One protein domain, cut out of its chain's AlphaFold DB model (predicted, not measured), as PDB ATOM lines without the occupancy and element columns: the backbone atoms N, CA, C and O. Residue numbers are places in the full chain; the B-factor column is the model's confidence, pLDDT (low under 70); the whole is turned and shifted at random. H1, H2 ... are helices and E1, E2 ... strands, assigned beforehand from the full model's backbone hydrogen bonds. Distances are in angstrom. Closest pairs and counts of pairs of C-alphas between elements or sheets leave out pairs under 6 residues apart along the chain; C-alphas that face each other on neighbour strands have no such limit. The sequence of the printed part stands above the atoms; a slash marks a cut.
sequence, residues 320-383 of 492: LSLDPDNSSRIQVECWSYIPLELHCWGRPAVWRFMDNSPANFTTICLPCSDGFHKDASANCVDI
ATOM      1  N   LEU A 320      82.565  52.361 104.923       87.81
ATOM      2  CA  LEU A 320      83.495  51.302 104.553       87.81
ATOM      3  C   LEU A 320      83.592  50.354 105.743       87.81
ATOM      4  O   LEU A 320      84.070  50.750 106.807       87.81
ATOM      5  N   SER A 321      83.124  49.122 105.568       86.12
ATOM      6  CA  SER A 321      83.222  48.073 106.580       86.12
ATOM      7  C   SER A 321      84.335  47.105 106.197       86.12
ATOM      8  O   SER A 321      84.353  46.570 105.089       86.12
ATOM      9  N   LEU A 322      85.294  46.914 107.099       83.81
ATOM     10  CA  LEU A 322      86.343  45.909 106.952       83.81
ATOM     11  C   LEU A 322      85.792  44.557 107.392       83.81
ATOM     12  O   LEU A 322      85.147  44.466 108.437       83.81
ATOM     13  N   ASP A 323      86.082  43.514 106.619       78.44
ATOM     14  CA  ASP A 323      85.784  42.155 107.052       78.44
ATOM     15  C   ASP A 323      86.689  41.807 108.257       78.44
ATOM     16  O   ASP A 323      87.921  41.879 108.135       78.44
ATOM     17  N   PRO A 324      86.117  41.479 109.433       76.25
ATOM     18  CA  PRO A 324      86.885  41.211 110.647       76.25
ATOM     19  C   PRO A 324      87.774  39.966 110.530       76.25
ATOM     20  O   PRO A 324      88.810  39.906 111.195       76.25
ATOM     21  N   ASP A 325      87.413  39.013 109.668       76.50
ATOM     22  CA  ASP A 325      88.145  37.761 109.465       76.50
ATOM     23  C   ASP A 325      89.117  37.842 108.274       76.50
ATOM     24  O   ASP A 325      89.997  36.988 108.119       76.50
ATOM     25  N   ASN A 326      88.995  38.870 107.422       75.44
ATOM     26  CA  ASN A 326      89.802  39.007 106.214       75.44
ATOM     27  C   ASN A 326      90.114  40.466 105.838       75.44
ATOM     28  O   ASN A 326      89.403  41.099 105.063       75.44
ATOM     29  N   SER A 327      91.289  40.957 106.242       72.00
ATOM     30  CA  SER A 327      91.764  42.317 105.921       72.00
ATOM     31  C   SER A 327      91.985  42.599 104.423       72.00
ATOM     32  O   SER A 327      92.333  43.718 104.056       72.00
ATOM     33  N   SER A 328      91.809  41.603 103.548       83.38
ATOM     34  CA  SER A 328      91.835  41.770 102.089       83.38
ATOM     35  C   SER A 328      90.440  41.952 101.482       83.38
ATOM     36  O   SER A 328      90.325  41.950 100.256       83.38
ATOM     37  N   ARG A 329      89.384  42.083 102.295       88.31
ATOM     38  CA  ARG A 329      88.008  42.335 101.850       88.31
ATOM     39  C   ARG A 329      87.405  43.538 102.556       88.31
ATOM     40  O   ARG A 329      87.585  43.727 103.758       88.31
ATOM     41  N   ILE A 330      86.676  44.341 101.791       89.88
ATOM     42  CA  ILE A 330      85.911  45.478 102.306       89.88
ATOM     43  C   ILE A 330      84.523  45.498 101.682       89.88
ATOM     44  O   ILE A 330      84.350  45.170 100.505       89.88
ATOM     45  N   GLN A 331      83.547  45.931 102.468       90.06
ATOM     46  CA  GLN A 331      82.217  46.287 101.998       90.06
ATOM     47  C   GLN A 331      82.113  47.806 101.892       90.06
ATOM     48  O   GLN A 331      82.406  48.536 102.840       90.06
ATOM     49  N   VAL A 332      81.708  48.275 100.720       90.12
ATOM     50  CA  VAL A 332      81.500  49.683 100.401       90.12
ATOM     51  C   VAL A 332      80.001  49.940 100.383       90.12
ATOM     52  O   VAL A 332      79.284  49.449  99.510       90.12
ATOM     53  N   GLU A 333      79.517  50.726 101.337       89.38
ATOM     54  CA  GLU A 333      78.144  51.216 101.336       89.38
ATOM     55  C   GLU A 333      78.105  52.558 100.613       89.38
ATOM     56  O   GLU A 333      78.601  53.565 101.118       89.38
ATOM     57  N   CYS A 334      77.519  52.585  99.421       87.19
ATOM     58  CA  CYS A 334      77.181  53.831  98.736       87.19
ATOM     59  C   CYS A 334      75.760  54.282  99.143       87.19
ATOM     60  O   CYS A 334      75.095  53.644  99.957       87.19
ATOM     61  N   TRP A 335      75.245  55.357  98.542       76.50
ATOM     62  CA  TRP A 335      73.836  55.767  98.688       76.50
ATOM     63  C   TRP A 335      72.834  54.822  97.988       76.50
ATOM     64  O   TRP A 335      71.636  55.094  97.960       76.50
ATOM     65  N   SER A 336      73.316  53.716  97.415       69.81
ATOM     66  CA  SER A 336      72.518  52.647  96.816       69.81
ATOM     67  C   SER A 336      72.009  51.647  97.858       69.81
ATOM     68  O   SER A 336      72.580  51.492  98.933       69.81
ATOM     69  N   TYR A 337      70.966  50.893  97.507       67.19
ATOM     70  CA  TYR A 337      70.352  49.887  98.384       67.19
ATOM     71  C   TYR A 337      71.204  48.625  98.626       67.19
ATOM     72  O   TYR A 337      70.847  47.816  99.479       67.19
ATOM     73  N   ILE A 338      72.304  48.434  97.886       75.94
ATOM     74  CA  ILE A 338      73.139  47.224  97.939       75.94
ATOM     75  C   ILE A 338      74.592  47.614  98.262       75.94
ATOM     76  O   ILE A 338      75.144  48.460  97.548       75.94
ATOM     77  N   PRO A 339      75.216  47.023  99.301       83.50
ATOM     78  CA  PRO A 339      76.638  47.196  99.576       83.50
ATOM     79  C   PRO A 339      77.489  46.436  98.550       83.50
ATOM     80  O   PRO A 339      77.163  45.315  98.159       83.50
ATOM     81  N   LEU A 340      78.596  47.037  98.119       87.69
ATOM     82  CA  LEU A 340      79.529  46.445  97.158       87.69
ATOM     83  C   LEU A 340      80.673  45.746  97.890       87.69
ATOM     84  O   LEU A 340      81.244  46.313  98.814       87.69
ATOM     85  N   GLU A 341      81.050  44.545  97.455       89.38
ATOM     86  CA  GLU A 341      82.198  43.824  98.015       89.38
ATOM     87  C   GLU A 341      83.422  43.998  97.112       89.38
ATOM     88  O   GLU A 341      83.390  43.685  95.917       89.38
ATOM     89  N   LEU A 342      84.512  44.492  97.695       89.50
ATOM     90  CA  LEU A 342      85.810  44.581  97.043       89.50
ATOM     91  C   LEU A 342      86.793  43.648  97.731       89.50
ATOM     92  O   LEU A 342      86.843  43.564  98.959       89.50
ATOM     93  N   HIS A 343      87.636  43.010  96.932       90.31
ATOM     94  CA  HIS A 343      88.745  42.217  97.426       90.31
ATOM     95  C   HIS A 343      90.066  42.720  96.850       90.31
ATOM     96  O   HIS A 343      90.155  43.140  95.695       90.31
ATOM     97  N   CYS A 344      91.110  42.683  97.662       88.88
ATOM     98  CA  CYS A 344      92.433  43.140  97.290       88.88
ATOM     99  C   CYS A 344      93.402  41.969  97.186       88.88
ATOM    100  O   CYS A 344      93.509  41.145  98.091       88.88
ATOM    101  N   TRP A 345      94.107  41.881  96.061       84.00
ATOM    102  CA  TRP A 345      95.133  40.864  95.845       84.00
ATOM    103  C   TRP A 345      96.089  41.266  94.713       84.00
ATOM    104  O   TRP A 345      95.790  42.155  93.913       84.00
ATOM    105  N   GLY A 346      97.246  40.600  94.635       79.12
ATOM    106  CA  GLY A 346      98.239  40.786  93.571       79.12
ATOM    107  C   GLY A 346      99.573  41.373  94.041       79.12
ATOM    108  O   GLY A 346      99.792  41.597  95.230       79.12
ATOM    109  N   ARG A 347     100.492  41.576  93.087       80.75
ATOM    110  CA  ARG A 347     101.772  42.282  93.271       80.75
ATOM    111  C   ARG A 347     102.013  43.192  92.054       80.75
ATOM    112  O   ARG A 347     102.390  42.663  91.007       80.75
ATOM    113  N   PRO A 348     101.777  44.515  92.149       78.94
ATOM    114  CA  PRO A 348     101.301  45.256  93.325       78.94
ATOM    115  C   PRO A 348      99.861  44.877  93.709       78.94
ATOM    116  O   PRO A 348      99.092  44.406  92.868       78.94
ATOM    117  N   ALA A 349      99.511  45.040  94.984       81.62
ATOM    118  CA  ALA A 349      98.173  44.738  95.484       81.62
ATOM    119  C   ALA A 349      97.155  45.765  94.952       81.62
ATOM    120  O   ALA A 349      97.385  46.970  95.045       81.62
ATOM    121  N   VAL A 350      96.043  45.300  94.366       87.88
ATOM    122  CA  VAL A 350      95.003  46.163  93.771       87.88
ATOM    123  C   VAL A 350      93.617  45.692  94.204       87.88
ATOM    124  O   VAL A 350      93.342  44.491  94.214       87.88
ATOM    125  N   TRP A 351      92.737  46.646  94.514       88.56
ATOM    126  CA  TRP A 351      91.325  46.399  94.806       88.56
ATOM    127  C   TRP A 351      90.531  46.062  93.539       88.56
ATOM    128  O   TRP A 351      90.641  46.732  92.507       88.56
ATOM    129  N   ARG A 352      89.717  45.013  93.621       89.38
ATOM    130  CA  ARG A 352      88.911  44.470  92.525       89.38
ATOM    131  C   ARG A 352      87.523  44.098  93.023       89.38
ATOM    132  O   ARG A 352      87.346  43.816  94.207       89.38
ATOM    133  N   PHE A 353      86.556  44.087  92.115       88.38
ATOM    134  CA  PHE A 353      85.245  43.492  92.369       88.38
ATOM    135  C   PHE A 353      85.345  41.964  92.368       88.38
ATOM    136  O   PHE A 353      86.325  41.406  91.880       88.38
ATOM    137  N   MET A 354      84.313  41.278  92.860       82.88
ATOM    138  CA  MET A 354      84.278  39.809  92.964       82.88
ATOM    139  C   MET A 354      84.453  39.060  91.630       82.88
ATOM    140  O   MET A 354      84.788  37.876  91.622       82.88
ATOM    141  N   ASP A 355      84.259  39.733  90.495       81.75
ATOM    142  CA  ASP A 355      84.511  39.209  89.147       81.75
ATOM    143  C   ASP A 355      85.959  39.432  88.653       81.75
ATOM    144  O   ASP A 355      86.256  39.214  87.476       81.75
ATOM    145  N   ASN A 356      86.869  39.852  89.540       83.75
ATOM    146  CA  ASN A 356      88.255  40.254  89.278       83.75
ATOM    147  C   ASN A 356      88.438  41.508  88.402       83.75
ATOM    148  O   ASN A 356      89.587  41.856  88.079       83.75
ATOM    149  N   SER A 357      87.371  42.218  88.029       85.62
ATOM    150  CA  SER A 357      87.496  43.484  87.304       85.62
ATOM    151  C   SER A 357      88.113  44.575  88.202       85.62
ATOM    152  O   SER A 357      87.922  44.569  89.423       85.62
ATOM    153  N   PRO A 358      88.941  45.481  87.642       86.25
ATOM    154  CA  PRO A 358      89.581  46.534  88.425       86.25
ATOM    155  C   PRO A 358      88.536  47.510  88.977       86.25
ATOM    156  O   PRO A 358      87.708  48.024  88.225       86.25
ATOM    157  N   ALA A 359      88.601  47.794  90.280       85.06
ATOM    158  CA  ALA A 359      87.678  48.726  90.911       85.06
ATOM    159  C   ALA A 359      88.061  50.174  90.582       85.06
ATOM    160  O   ALA A 359      89.157  50.629  90.906       85.06
ATOM    161  N   ASN A 360      87.148  50.917  89.954       87.38
ATOM    162  CA  ASN A 360      87.312  52.354  89.762       87.38
ATOM    163  C   ASN A 360      86.597  53.114  90.887       87.38
ATOM    164  O   ASN A 360      85.377  53.274  90.871       87.38
ATOM    165  N   PHE A 361      87.374  53.613  91.851       86.88
ATOM    166  CA  PHE A 361      86.840  54.301  93.030       86.88
ATOM    167  C   PHE A 361      86.088  55.594  92.709       86.88
ATOM    168  O   PHE A 361      85.222  55.985  93.477       86.88
ATOM    169  N   THR A 362      86.367  56.249  91.577       84.06
ATOM    170  CA  THR A 362      85.656  57.485  91.197       84.06
ATOM    171  C   THR A 362      84.241  57.232  90.690       84.06
ATOM    172  O   THR A 362      83.414  58.132  90.739       84.06
ATOM    173  N   THR A 363      83.947  56.020  90.212       85.06
ATOM    174  CA  THR A 363      82.651  55.678  89.604       85.06
ATOM    175  C   THR A 363      81.822  54.705  90.433       85.06
ATOM    176  O   THR A 363      80.656  54.457  90.113       85.06
ATOM    177  N   ILE A 364      82.418  54.127  91.479       88.19
ATOM    178  CA  ILE A 364      81.805  53.070  92.282       88.19
ATOM    179  C   ILE A 364      80.538  53.558  93.000       88.19
ATOM    180  O   ILE A 364      79.502  52.911  92.875       88.19
ATOM    181  N   CYS A 365      80.586  54.739  93.628       88.19
ATOM    182  CA  CYS A 365      79.451  55.348  94.332       88.19
ATOM    183  C   CYS A 365      78.729  56.447  93.539       88.19
ATOM    184  O   CYS A 365      77.837  57.095  94.083       88.19
ATOM    185  N   LEU A 366      79.055  56.640  92.253       88.25
ATOM    186  CA  LEU A 366      78.269  57.543  91.410       88.25
ATOM    187  C   LEU A 366      76.829  57.020  91.286       88.25
ATOM    188  O   LEU A 366      76.652  55.832  90.980       88.25
ATOM    189  N   PRO A 367      75.810  57.879  91.481       86.31
ATOM    190  CA  PRO A 367      74.420  57.472  91.349       86.31
ATOM    191  C   PRO A 367      74.128  57.037  89.911       86.31
ATOM    192  O   PRO A 367      74.633  57.619  88.948       86.31
ATOM    193  N   CYS A 368      73.314  55.994  89.772       89.38
ATOM    194  CA  CYS A 368      72.760  55.612  88.480       89.38
ATOM    195  C   CYS A 368      71.610  56.550  88.096       89.38
ATOM    196  O   CYS A 368      71.059  57.247  88.946       89.38
ATOM    197  N   SER A 369      71.250  56.563  86.812       91.00
ATOM    198  CA  SER A 369      70.007  57.193  86.361       91.00
ATOM    199  C   SER A 369      68.794  56.576  87.063       91.00
ATOM    200  O   SER A 369      68.849  55.423  87.498       91.00
ATOM    201  N   ASP A 370      67.698  57.329  87.144       88.19
ATOM    202  CA  ASP A 370      66.437  56.835  87.706       88.19
ATOM    203  C   ASP A 370      66.008  55.523  87.025       88.19
ATOM    204  O   ASP A 370      66.132  55.384  85.807       88.19
ATOM    205  N   GLY A 371      65.548  54.551  87.820       87.62
ATOM    206  CA  GLY A 371      65.198  53.205  87.342       87.62
ATOM    207  C   GLY A 371      66.373  52.220  87.240       87.62
ATOM    208  O   GLY A 371      66.193  51.089  86.803       87.62
ATOM    209  N   PHE A 372      67.582  52.605  87.664       89.06
ATOM    210  CA  PHE A 372      68.764  51.734  87.655       89.06
ATOM    211  C   PHE A 372      69.411  51.634  89.043       89.06
ATOM    212  O   PHE A 372      69.417  52.586  89.823       89.06
ATOM    213  N   HIS A 373      70.022  50.487  89.341       86.88
ATOM    214  CA  HIS A 373      70.818  50.258  90.548       86.88
ATOM    215  C   HIS A 373      72.200  49.692  90.205       86.88
ATOM    216  O   HIS A 373      72.450  49.245  89.091       86.88
ATOM    217  N   LYS A 374      73.126  49.731  91.165       85.81
ATOM    218  CA  LYS A 374      74.475  49.179  90.998       85.81
ATOM    219  C   LYS A 374      74.458  47.662  91.192       85.81
ATOM    220  O   LYS A 374      73.963  47.188  92.211       85.81
ATOM    221  N   ASP A 375      75.021  46.917  90.243       84.38
ATOM    222  CA  ASP A 375      75.352  45.501  90.439       84.38
ATOM    223  C   ASP A 375      76.637  45.331  91.272       84.38
ATOM    224  O   ASP A 375      77.290  46.307  91.638       84.38
ATOM    225  N   ALA A 376      77.033  44.085  91.552       82.56
ATOM    226  CA  ALA A 376      78.234  43.770  92.337       82.56
ATOM    227  C   ALA A 376      79.552  44.303  91.735       82.56
ATOM    228  O   ALA A 376      80.550  44.386  92.447       82.56
ATOM    229  N   SER A 377      79.556  44.675  90.452       83.75
ATOM    230  CA  SER A 377      80.701  45.250  89.737       83.75
ATOM    231  C   SER A 377      80.543  46.763  89.522       83.75
ATOM    232  O   SER A 377      81.231  47.362  88.695       83.75
ATOM    233  N   ALA A 378      79.621  47.388  90.264       84.56
ATOM    234  CA  ALA A 378      79.267  48.801  90.203       84.56
ATOM    235  C   ALA A 378      78.793  49.301  88.825       84.56
ATOM    236  O   ALA A 378      78.864  50.505  88.532       84.56
ATOM    237  N   ASN A 379      78.260  48.414  87.989       86.25
ATOM    238  CA  ASN A 379      77.589  48.797  86.753       86.25
ATOM    239  C   ASN A 379      76.138  49.163  87.045       86.25
ATOM    240  O   ASN A 379      75.487  48.531  87.873       86.25
ATOM    241  N   CYS A 380      75.621  50.170  86.342       88.50
ATOM    242  CA  CYS A 380      74.204  50.497  86.415       88.50
ATOM    243  C   CYS A 380      73.407  49.454  85.634       88.50
ATOM    244  O   CYS A 380      73.500  49.375  84.407       88.50
ATOM    245  N   VAL A 381      72.655  48.645  86.367       87.69
ATOM    246  CA  VAL A 381      71.728  47.653  85.845       87.69
ATOM    247  C   VAL A 381      70.306  48.103  86.125       87.69
ATOM    248  O   VAL A 381      70.002  48.731  87.136       87.69
ATOM    249  N   ASP A 382      69.450  47.807  85.168       90.25
ATOM    250  CA  ASP A 382      68.025  48.077  85.212       90.25
ATOM    251  C   ASP A 382      67.382  47.458  86.466       90.25
ATOM    252  O   ASP A 382      67.671  46.305  86.813       90.25
ATOM    253  N   ILE A 383      66.563  48.231  87.179       88.69
ATOM    254  CA  ILE A 383      65.742  47.712  88.276       88.69
ATOM    255  C   ILE A 383      64.610  46.913  87.637       88.69
ATOM    256  O   ILE A 383      63.936  47.405  86.753       88.69
TER     257      ILE A 383
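Overview. This is residues 320 to 383 of the 492 residues of the protein "Tyrosine-protein phosphatase non-receptor type 23-like" of Seriola dumerili (UniProt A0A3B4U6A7). Picture a strongly twisted sheet of four antiparallel strands, E1 to E4, in one part of an elongated domain, and a small two-strand hairpin, E5 and E6, at the other end. The one short helix, H1, lies on the stretch of chain that leads from the sheet to that hairpin. The printed part has 64 residues, with six named strands and one named helix in the order E1 E2 E3 E4 H1 E5 E6; the larger sheet has the order E1 - E2 - E3 - E4. The class is mostly strand, though under half of the residues are in named elements. The whole is compact, with a radius of gyration of the C-alphas of 12.1 A and spans of 37 by 22 by 18 A.

Arrangement. Begin at E1, residues 320 to 322, an edge strand, and go on to E2, residues 329 to 333: they form an antiparallel hairpin, with N 321 and O 331 2.9 A apart, within hydrogen-bond range. Next find E3, residues 340 to 345, in a hairpin with E2, where N 332 and O 340 are 2.8 A apart. E4, residues 350 to 353, is the other edge strand and E3's hairpin partner, with N 352 and O 343 2.8 A apart. These four strands form a meander, each the antiparallel neighbour of the one before. From edge to edge their lines turn by 76 degrees, and the sheet is only just strongly twisted, its C-alphas lying up to 4.2 A off the best plane. H1, residues 361 to 364, is not on this sheet, but only just, with 4 pairs of C-alphas within 10 A. It is too short for any O i to N i+4 pair, and its one O i to N i+3 pair is not within range. Farther on, E5, residues 372 to 374, and E6, residues 380 to 382, form an antiparallel hairpin, with N 373 and O 381 2.8 A apart. E3 and E5 are only just apart, their closest C-alphas 8.4 A from each other.

Along the chain. Find C-alpha 320 at (83.495, 51.302, 104.553), where E1 begins its 6.6 A. E2 covers 13.3 A. E3, the longest strand, runs 16.6 A from C-alpha 340 at (79.529, 46.445, 97.158), and E4 runs 10.2 A. H1 covers 5.2 A, E5 7.1 A and E6 6.7 A, ending at C-alpha 382 at (68.025, 48.077, 85.212).

Size, cuts and confidence. Look for the two C-alphas farthest apart at Arg 347 and Gly 371, 38.6 A. The printed part has no cut and no long link. The mean pLDDT of the printed part is 84.8, and residues 336 to 337 are under 70.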